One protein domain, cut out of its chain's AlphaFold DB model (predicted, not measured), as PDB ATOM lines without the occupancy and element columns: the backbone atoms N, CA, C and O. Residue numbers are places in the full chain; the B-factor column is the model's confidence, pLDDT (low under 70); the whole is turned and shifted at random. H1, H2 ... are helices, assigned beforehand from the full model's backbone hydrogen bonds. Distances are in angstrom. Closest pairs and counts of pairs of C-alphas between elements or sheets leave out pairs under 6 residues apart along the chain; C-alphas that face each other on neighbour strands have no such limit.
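Overview. This is residues 2 to 63 of the 69 residues of an uncharacterized protein of Nitrospirae bacterium RBG_19FT_COMBO_42_15 (UniProt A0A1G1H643). One long helix, H3, forms the core, with the short helix H2 packed on one side of it and the short helix H4 near its first residues on the other side. The short helix H1 lies away from this body at the far end of an arm, of which residues 6 to 12 stick out. After H3 the link of residues 47 to 56 folds back toward the beginning of H3 and leads to H4. The printed part has 62 residues with four named helices, H1, H2, H3 and H4 in that order, and no named strand, and its class is all helix. The whole is compact, with a radius of gyration of the C-alphas of 12.1 A, and its C-alphas span 34 by 25 by 20 A along their three main axes.

Along the chain. H1 comprises residues 2 to 6 and measures 6.1 A from first to last C-alpha; C-alpha 2 is at (8.473, 46.260, 84.890). H2, residues 18 to 22, also measures 6.1 A. H3, residues 30 to 46, is the longest helix and measures 24.0 A, from C-alpha 30 at (4.870, 53.828, 66.915) to C-alpha 46 at (3.210, 69.675, 84.834). H4, residues 57 to 62, measures 8.5 A and ends with C-alpha 62 at (14.864, 62.011, 67.356).

Arrangement. H1 is apart from H2, H3 and H4. H2 touches H3, with 7 pairs of C-alphas within 8 A; the closest C-alphas are those of Val 20 and Thr 38, 5.5 A apart. H3 touches H2 with residues 34 to 41 alone. H3 and H4 are close but not clearly touching, with 2 pairs of C-alphas within 8 A; the closest C-alphas are those of Asp 32 and Ile 59, 6.7 A apart. Their lines stand at a steep tilt of 57 degrees, and they run the same way. H2 and H4 are apart. In H1, H2, H3 and H4 every backbone O i to N i+4 pair is within hydrogen-bond range.

Size, cuts and confidence. The two C-alphas farthest apart are those of Ser 9 and Asn 27, at 34.0 A, and the C-alphas of Leu 2 and Asn 63, the first and last printed residues, are 25.4 A apart. The printed part has no cut. The link from H1 to H2, with 11 residues between them, is long; those from H2 to H3 and from H3 to H4, with 7 and 10 residues, are short. The mean pLDDT of the printed part is 91.3, and residues 2 to 3, which belong to H1, are under 70.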
ATOM      1  N   LEU A   2       9.411  45.151  85.167       62.88
ATOM      2  CA  LEU A   2       8.473  46.260  84.890       62.88
ATOM      3  C   LEU A   2       7.284  46.328  85.865       62.88
ATOM      4  O   LEU A   2       6.980  47.396  86.376       62.88
ATOM      5  N   SER A   3       6.680  45.187  86.209       63.47
ATOM      6  CA  SER A   3       5.578  45.122  87.185       63.47
ATOM      7  C   SER A   3       5.969  45.560  88.601       63.47
ATOM      8  O   SER A   3       5.129  46.047  89.344       63.47
ATOM      9  N   GLN A   4       7.238  45.410  88.989       70.88
ATOM     10  CA  GLN A   4       7.720  45.869  90.296       70.88
ATOM     11  C   GLN A   4       7.940  47.385  90.299       70.88
ATOM     12  O   GLN A   4       7.557  48.050  91.257       70.88
ATOM     13  N   ALA A   5       8.486  47.935  89.209       72.94
ATOM     14  CA  ALA A   5       8.605  49.381  89.035       72.94
ATOM     15  C   ALA A   5       7.222  50.053  89.004       72.94
ATOM     16  O   ALA A   5       7.003  51.006  89.739       72.94
ATOM     17  N   ALA A   6       6.268  49.492  88.254       77.69
ATOM     18  CA  ALA A   6       4.904  50.016  88.151       77.69
ATOM     19  C   ALA A   6       4.133  50.023  89.487       77.69
ATOM     20  O   ALA A   6       3.228  50.830  89.659       77.69
ATOM     21  N   ASN A   7       4.500  49.152  90.433       84.06
ATOM     22  CA  ASN A   7       3.887  49.084  91.766       84.06
ATOM     23  C   ASN A   7       4.634  49.912  92.827       84.06
ATOM     24  O   ASN A   7       4.247  49.904  93.996       84.06
ATOM     25  N   SER A   8       5.735  50.572  92.462       90.19
ATOM     26  CA  SER A   8       6.498  51.404  93.395       90.19
ATOM     27  C   SER A   8       5.788  52.742  93.606       90.19
ATOM     28  O   SER A   8       5.297  53.341  92.655       90.19
ATOM     29  N   SER A   9       5.758  53.246  94.841       89.31
ATOM     30  CA  SER A   9       5.034  54.482  95.197       89.31
ATOM     31  C   SER A   9       5.565  55.750  94.520       89.31
ATOM     32  O   SER A   9       4.886  56.771  94.504       89.31
ATOM     33  N   ASN A  10       6.779  55.695  93.976       89.25
ATOM     34  CA  ASN A  10       7.430  56.770  93.234       89.25
ATOM     35  C   ASN A  10       7.331  56.600  91.707       89.25
ATOM     36  O   ASN A  10       8.038  57.289  90.974       89.25
ATOM     37  N   CYS A  11       6.501  55.675  91.223       88.88
ATOM     38  CA  CYS A  11       6.218  55.490  89.808       88.88
ATOM     39  C   CYS A  11       4.736  55.760  89.550       88.88
ATOM     40  O   CYS A  11       3.870  55.314  90.299       88.88
ATOM     41  N   ILE A  12       4.450  56.484  88.472       88.56
ATOM     42  CA  ILE A  12       3.091  56.700  87.986       88.56
ATOM     43  C   ILE A  12       3.007  56.050  86.612       88.56
ATOM     44  O   ILE A  12       3.845  56.304  85.745       88.56
ATOM     45  N   VAL A  13       1.994  55.208  86.415       90.31
ATOM     46  CA  VAL A  13       1.651  54.691  85.089       90.31
ATOM     47  C   VAL A  13       0.763  55.726  84.416       90.31
ATOM     48  O   VAL A  13      -0.394  55.896  84.796       90.31
ATOM     49  N   TYR A  14       1.324  56.437  83.443       90.94
ATOM     50  CA  TYR A  14       0.574  57.413  82.662       90.94
ATOM     51  C   TYR A  14      -0.283  56.688  81.602       90.94
ATOM     52  O   TYR A  14       0.239  55.799  80.920       90.94
ATOM     53  N   PRO A  15      -1.586  56.998  81.472       92.12
ATOM     54  CA  PRO A  15      -2.461  56.341  80.503       92.12
ATOM     55  C   PRO A  15      -2.180  56.796  79.064       92.12
ATOM     56  O   PRO A  15      -1.802  57.935  78.820       92.12
ATOM     57  N   LEU A  16      -2.435  55.924  78.087       94.62
ATOM     58  CA  LEU A  16      -2.532  56.337  76.685       94.62
ATOM     59  C   LEU A  16      -3.926  56.934  76.452       94.62
ATOM     60  O   LEU A  16      -4.884  56.192  76.241       94.62
ATOM     61  N   ASP A  17      -4.034  58.256  76.548       95.69
ATOM     62  CA  ASP A  17      -5.275  59.015  76.381       95.69
ATOM     63  C   ASP A  17      -5.288  59.842  75.081       95.69
ATOM     64  O   ASP A  17      -4.354  59.795  74.277       95.69
ATOM     65  N   GLU A  18      -6.386  60.565  74.841       96.69
ATOM     66  CA  GLU A  18      -6.578  61.380  73.632       96.69
ATOM     67  C   GLU A  18      -5.498  62.461  73.474       96.69
ATOM     68  O   GLU A  18      -5.063  62.723  72.352       96.69
ATOM     69  N   GLU A  19      -5.020  63.034  74.582       95.50
ATOM     70  CA  GLU A  19      -3.975  64.059  74.574       95.50
ATOM     71  C   GLU A  19      -2.648  63.451  74.105       95.50
ATOM     72  O   GLU A  19      -2.031  63.963  73.170       95.50
ATOM     73  N   VAL A  20      -2.260  62.293  74.657       96.50
ATOM     74  CA  VAL A  20      -1.071  61.555  74.198       96.50
ATOM     75  C   VAL A  20      -1.194  61.192  72.725       96.50
ATOM     76  O   VAL A  20      -0.253  61.420  71.967       96.50
ATOM     77  N   VAL A  21      -2.347  60.668  72.296       96.88
ATOM     78  CA  VAL A  21      -2.580  60.289  70.894       96.88
ATOM     79  C   VAL A  21      -2.444  61.489  69.955       96.88
ATOM     80  O   VAL A  21      -1.856  61.354  68.881       96.88
ATOM     81  N   SER A  22      -2.932  62.664  70.362       96.06
ATOM     82  CA  SER A  22      -2.864  63.890  69.558       96.06
ATOM     83  C   SER A  22      -1.434  64.388  69.314       96.06
ATOM     84  O   SER A  22      -1.179  65.051  68.308       96.06
ATOM     85  N   GLN A  23      -0.496  64.021  70.191       94.81
ATOM     86  CA  GLN A  23       0.907  64.426  70.122       94.81
ATOM     87  C   GLN A  23       1.839  63.338  69.559       94.81
ATOM     88  O   GLN A  23       3.058  63.517  69.567       94.81
ATOM     89  N   ILE A  24       1.309  62.211  69.056       95.69
ATOM     90  CA  ILE A  24       2.136  61.117  68.522       95.69
ATOM     91  C   ILE A  24       2.917  61.577  67.278       95.69
ATOM     92  O   ILE A  24       2.318  61.874  66.239       95.69
ATOM     93  N   PRO A  25       4.262  61.570  67.320       93.44
ATOM     94  CA  PRO A  25       5.080  61.857  66.152       93.44
ATOM     95  C   PRO A  25       4.991  60.713  65.135       93.44
ATOM     96  O   PRO A  25       5.081  59.534  65.470       93.44
ATOM     97  N   THR A  26       4.853  61.057  63.857       93.19
ATOM     98  CA  THR A  26       4.642  60.086  62.766       93.19
ATOM     99  C   THR A  26       5.930  59.657  62.060       93.19
ATOM    100  O   THR A  26       5.898  58.835  61.148       93.19
ATOM    101  N   ASN A  27       7.076  60.214  62.459       89.38
ATOM    102  CA  ASN A  27       8.374  60.023  61.811       89.38
ATOM    103  C   ASN A  27       9.282  58.983  62.498       89.38
ATOM    104  O   ASN A  27      10.417  58.799  62.061       89.38
ATOM    105  N   ILE A  28       8.807  58.316  63.552       90.94
ATOM    106  CA  ILE A  28       9.527  57.252  64.270       90.94
ATOM    107  C   ILE A  28       8.624  56.029  64.486       90.94
ATOM    108  O   ILE A  28       7.444  56.047  64.137       90.94
ATOM    109  N   ASN A  29       9.176  54.938  65.029       94.00
ATOM    110  CA  ASN A  29       8.394  53.746  65.358       94.00
ATOM    111  C   ASN A  29       7.254  54.104  66.326       94.00
ATOM    112  O   ASN A  29       7.468  54.848  67.278       94.00
ATOM    113  N   ILE A  30       6.063  53.539  66.111       94.25
ATOM    114  CA  ILE A  30       4.870  53.828  66.915       94.25
ATOM    115  C   ILE A  30       5.078  53.627  68.425       94.25
ATOM    116  O   ILE A  30       4.559  54.405  69.219       94.25
ATOM    117  N   HIS A  31       5.852  52.623  68.840       93.81
ATOM    118  CA  HIS A  31       6.115  52.372  70.256       93.81
ATOM    119  C   HIS A  31       6.943  53.499  70.878       93.81
ATOM    120  O   HIS A  31       6.580  54.020  71.931       93.81
ATOM    121  N   ASP A  32       7.997  53.929  70.190       94.75
ATOM    122  CA  ASP A  32       8.842  55.042  70.622       94.75
ATOM    123  C   ASP A  32       8.090  56.373  70.555       94.75
ATOM    124  O   ASP A  32       8.250  57.228  71.425       94.75
ATOM    125  N   ALA A  33       7.219  56.522  69.555       95.62
ATOM    126  CA  ALA A  33       6.352  57.677  69.379       95.62
ATOM    127  C   ALA A  33       5.390  57.853  70.557       95.62
ATOM    128  O   ALA A  33       5.258  58.959  71.072       95.62
ATOM    129  N   ILE A  34       4.773  56.765  71.029       96.81
ATOM    130  CA  ILE A  34       3.894  56.782  72.208       96.81
ATOM    131  C   ILE A  34       4.668  57.221  73.459       96.81
ATOM    132  O   ILE A  34       4.171  58.039  74.235       96.81
ATOM    133  N   ILE A  35       5.894  56.724  73.654       95.69
ATOM    134  CA  ILE A  35       6.734  57.102  74.803       95.69
ATOM    135  C   ILE A  35       7.120  58.588  74.717       95.69
ATOM    136  O   ILE A  35       7.001  59.313  75.705       95.69
ATOM    137  N   ALA A  36       7.547  59.053  73.537       95.62
ATOM    138  CA  ALA A  36       7.885  60.452  73.278       95.62
ATOM    139  C   ALA A  36       6.700  61.391  73.530       95.62
ATOM    140  O   ALA A  36       6.838  62.350  74.289       95.62
ATOM    141  N   ALA A  37       5.532  61.075  72.969       96.50
ATOM    142  CA  ALA A  37       4.308  61.844  73.162       96.50
ATOM    143  C   ALA A  37       3.888  61.894  74.634       96.50
ATOM    144  O   ALA A  37       3.581  62.965  75.146       96.50
ATOM    145  N   THR A  38       3.968  60.771  75.353       96.38
ATOM    146  CA  THR A  38       3.673  60.735  76.796       96.38
ATOM    147  C   THR A  38       4.576  61.691  77.579       96.38
ATOM    148  O   THR A  38       4.106  62.425  78.446       96.38
ATOM    149  N   GLY A  39       5.874  61.720  77.265       94.81
ATOM    150  CA  GLY A  39       6.820  62.632  77.907       94.81
ATOM    151  C   GLY A  39       6.551  64.108  77.593       94.81
ATOM    152  O   GLY A  39       6.706  64.948  78.478       94.81
ATOM    153  N   LEU A  40       6.145  64.419  76.358       95.06
ATOM    154  CA  LEU A  40       5.786  65.774  75.927       95.06
ATOM    155  C   LEU A  40       4.521  66.267  76.634       95.06
ATOM    156  O   LEU A  40       4.553  67.308  77.282       95.06
ATOM    157  N   VAL A  41       3.459  65.461  76.624       95.19
ATOM    158  CA  VAL A  41       2.213  65.768  77.337       95.19
ATOM    159  C   VAL A  41       2.470  65.956  78.829       95.19
ATOM    160  O   VAL A  41       2.018  66.933  79.422       95.19
ATOM    161  N   PHE A  42       3.247  65.066  79.451       93.81
ATOM    162  CA  PHE A  42       3.572  65.186  80.870       93.81
ATOM    163  C   PHE A  42       4.335  66.481  81.184       93.81
ATOM    164  O   PHE A  42       4.027  67.150  82.171       93.81
ATOM    165  N   LYS A  43       5.304  66.852  80.336       94.12
ATOM    166  CA  LYS A  43       6.043  68.117  80.445       94.12
ATOM    167  C   LYS A  43       5.093  69.315  80.417       94.12
ATOM    168  O   LYS A  43       5.184  70.187  81.283       94.12
ATOM    169  N   ASP A  44       4.184  69.336  79.447       93.00
ATOM    170  CA  ASP A  44       3.261  70.448  79.229       93.00
ATOM    171  C   ASP A  44       2.246  70.572  80.374       93.00
ATOM    172  O   ASP A  44       2.034  71.666  80.897       93.00
ATOM    173  N   LEU A  45       1.683  69.450  80.834       91.62
ATOM    174  CA  LEU A  45       0.712  69.426  81.931       91.62
ATOM    175  C   LEU A  45       1.323  69.822  83.277       91.62
ATOM    176  O   LEU A  45       0.671  70.494  84.078       91.62
ATOM    177  N   MET A  46       2.553  69.388  83.556       90.06
ATOM    178  CA  MET A  46       3.210  69.675  84.834       90.06
ATOM    179  C   MET A  46       3.900  71.044  84.852       90.06
ATOM    180  O   MET A  46       4.259  71.523  85.928       90.06
ATOM    181  N   GLY A  47       4.119  71.671  83.689       91.94
ATOM    182  CA  GLY A  47       4.880  72.918  83.573       91.94
ATOM    183  C   GLY A  47       6.332  72.781  84.052       91.94
ATOM    184  O   GLY A  47       6.937  73.756  84.498       91.94
ATOM    185  N   GLN A  48       6.879  71.564  84.010       91.06
ATOM    186  CA  GLN A  48       8.215  71.213  84.490       91.06
ATOM    187  C   GLN A  48       8.962  70.438  83.414       91.06
ATOM    188  O   GLN A  48       8.354  69.720  82.627       91.06
ATOM    189  N   ASP A  49      10.289  70.543  83.401       90.69
ATOM    190  CA  ASP A  49      11.100  69.759  82.475       90.69
ATOM    191  C   ASP A  49      10.915  68.251  82.705       90.69
ATOM    192  O   ASP A  49      11.061  67.749  83.820       90.69
ATOM    193  N   ALA A  50      10.665  67.528  81.613       93.25
ATOM    194  CA  ALA A  50      10.637  66.073  81.576       93.25
ATOM    195  C   ALA A  50      11.740  65.538  80.655       93.25
ATOM    196  O   ALA A  50      12.149  66.188  79.687       93.25
ATOM    197  N   ALA A  51      12.222  64.336  80.964       95.62
ATOM    198  CA  ALA A  51      13.194  63.628  80.148       95.62
ATOM    199  C   ALA A  51      12.853  62.140  80.063       95.62
ATOM    200  O   ALA A  51      12.332  61.557  81.014       95.62
ATOM    201  N   ILE A  52      13.201  61.515  78.941       95.25
ATOM    202  CA  ILE A  52      13.087  60.066  78.766       95.25
ATOM    203  C   ILE A  52      14.389  59.398  79.196       95.25
ATOM    204  O   ILE A  52      15.460  59.704  78.669       95.25
ATOM    205  N   VAL A  53      14.291  58.434  80.112       94.94
ATOM    206  CA  VAL A  53      15.394  57.522  80.434       94.94
ATOM    207  C   VAL A  53      15.417  56.407  79.398       94.94
ATOM    208  O   VAL A  53      14.508  55.579  79.369       94.94
ATOM    209  N   THR A  54      16.438  56.360  78.542       94.62
ATOM    210  CA  THR A  54      16.504  55.333  77.496       94.62
ATOM    211  C   THR A  54      17.925  55.041  77.028       94.62
ATOM    212  O   THR A  54      18.770  55.922  76.946       94.62
ATOM    213  N   LYS A  55      18.169  53.778  76.670       95.00
ATOM    214  CA  LYS A  55      19.356  53.338  75.920       95.00
ATOM    215  C   LYS A  55      19.136  53.336  74.408       95.00
ATOM    216  O   LYS A  55      20.072  53.048  73.672       95.00
ATOM    217  N   ASP A  56      17.915  53.607  73.958       93.62
ATOM    218  CA  ASP A  56      17.560  53.561  72.548       93.62
ATOM    219  C   ASP A  56      18.129  54.774  71.802       93.62
ATOM    220  O   ASP A  56      17.744  55.922  72.034       93.62
ATOM    221  N   GLU A  57      19.058  54.509  70.890       93.00
ATOM    222  CA  GLU A  57      19.728  55.538  70.101       93.00
ATOM    223  C   GLU A  57      18.800  56.229  69.092       93.00
ATOM    224  O   GLU A  57      19.054  57.378  68.726       93.00
ATOM    225  N   LEU A  58      17.716  55.584  68.648       91.38
ATOM    226  CA  LEU A  58      16.737  56.202  67.752       91.38
ATOM    227  C   LEU A  58      15.937  57.275  68.490       91.38
ATOM    228  O   LEU A  58      15.805  58.390  67.980       91.38
ATOM    229  N   ILE A  59      15.500  56.994  69.723       91.81
ATOM    230  CA  ILE A  59      14.832  57.994  70.571       91.81
ATOM    231  C   ILE A  59      15.783  59.157  70.855       91.81
ATOM    232  O   ILE A  59      15.396  60.313  70.678       91.81
ATOM    233  N   LYS A  60      17.042  58.885  71.225       93.56
ATOM    234  CA  LYS A  60      18.033  59.945  71.481       93.56
ATOM    235  C   LYS A  60      18.236  60.856  70.271       93.56
ATOM    236  O   LYS A  60      18.278  62.071  70.423       93.56
ATOM    237  N   ARG A  61      18.333  60.286  69.067       93.00
ATOM    238  CA  ARG A  61      18.553  61.044  67.822       93.00
ATOM    239  C   ARG A  61      17.312  61.769  67.313       93.00
ATOM    240  O   ARG A  61      17.455  62.696  66.520       93.00
ATOM    241  N   SER A  62      16.120  61.368  67.755       90.38
ATOM    242  CA  SER A  62      14.864  62.011  67.356       90.38
ATOM    243  C   SER A  62      14.786  63.481  67.785       90.38
ATOM    244  O   SER A  62      14.087  64.259  67.144       90.38
ATOM    245  N   ASN A  63      15.510  63.863  68.849       89.88
ATOM    246  CA  ASN A  63      15.483  65.196  69.464       89.88
ATOM    247  C   ASN A  63      14.068  65.699  69.823       89.88
ATOM    248  O   ASN A  63      13.870  66.900  69.988       89.88
TER     249      ASN A  63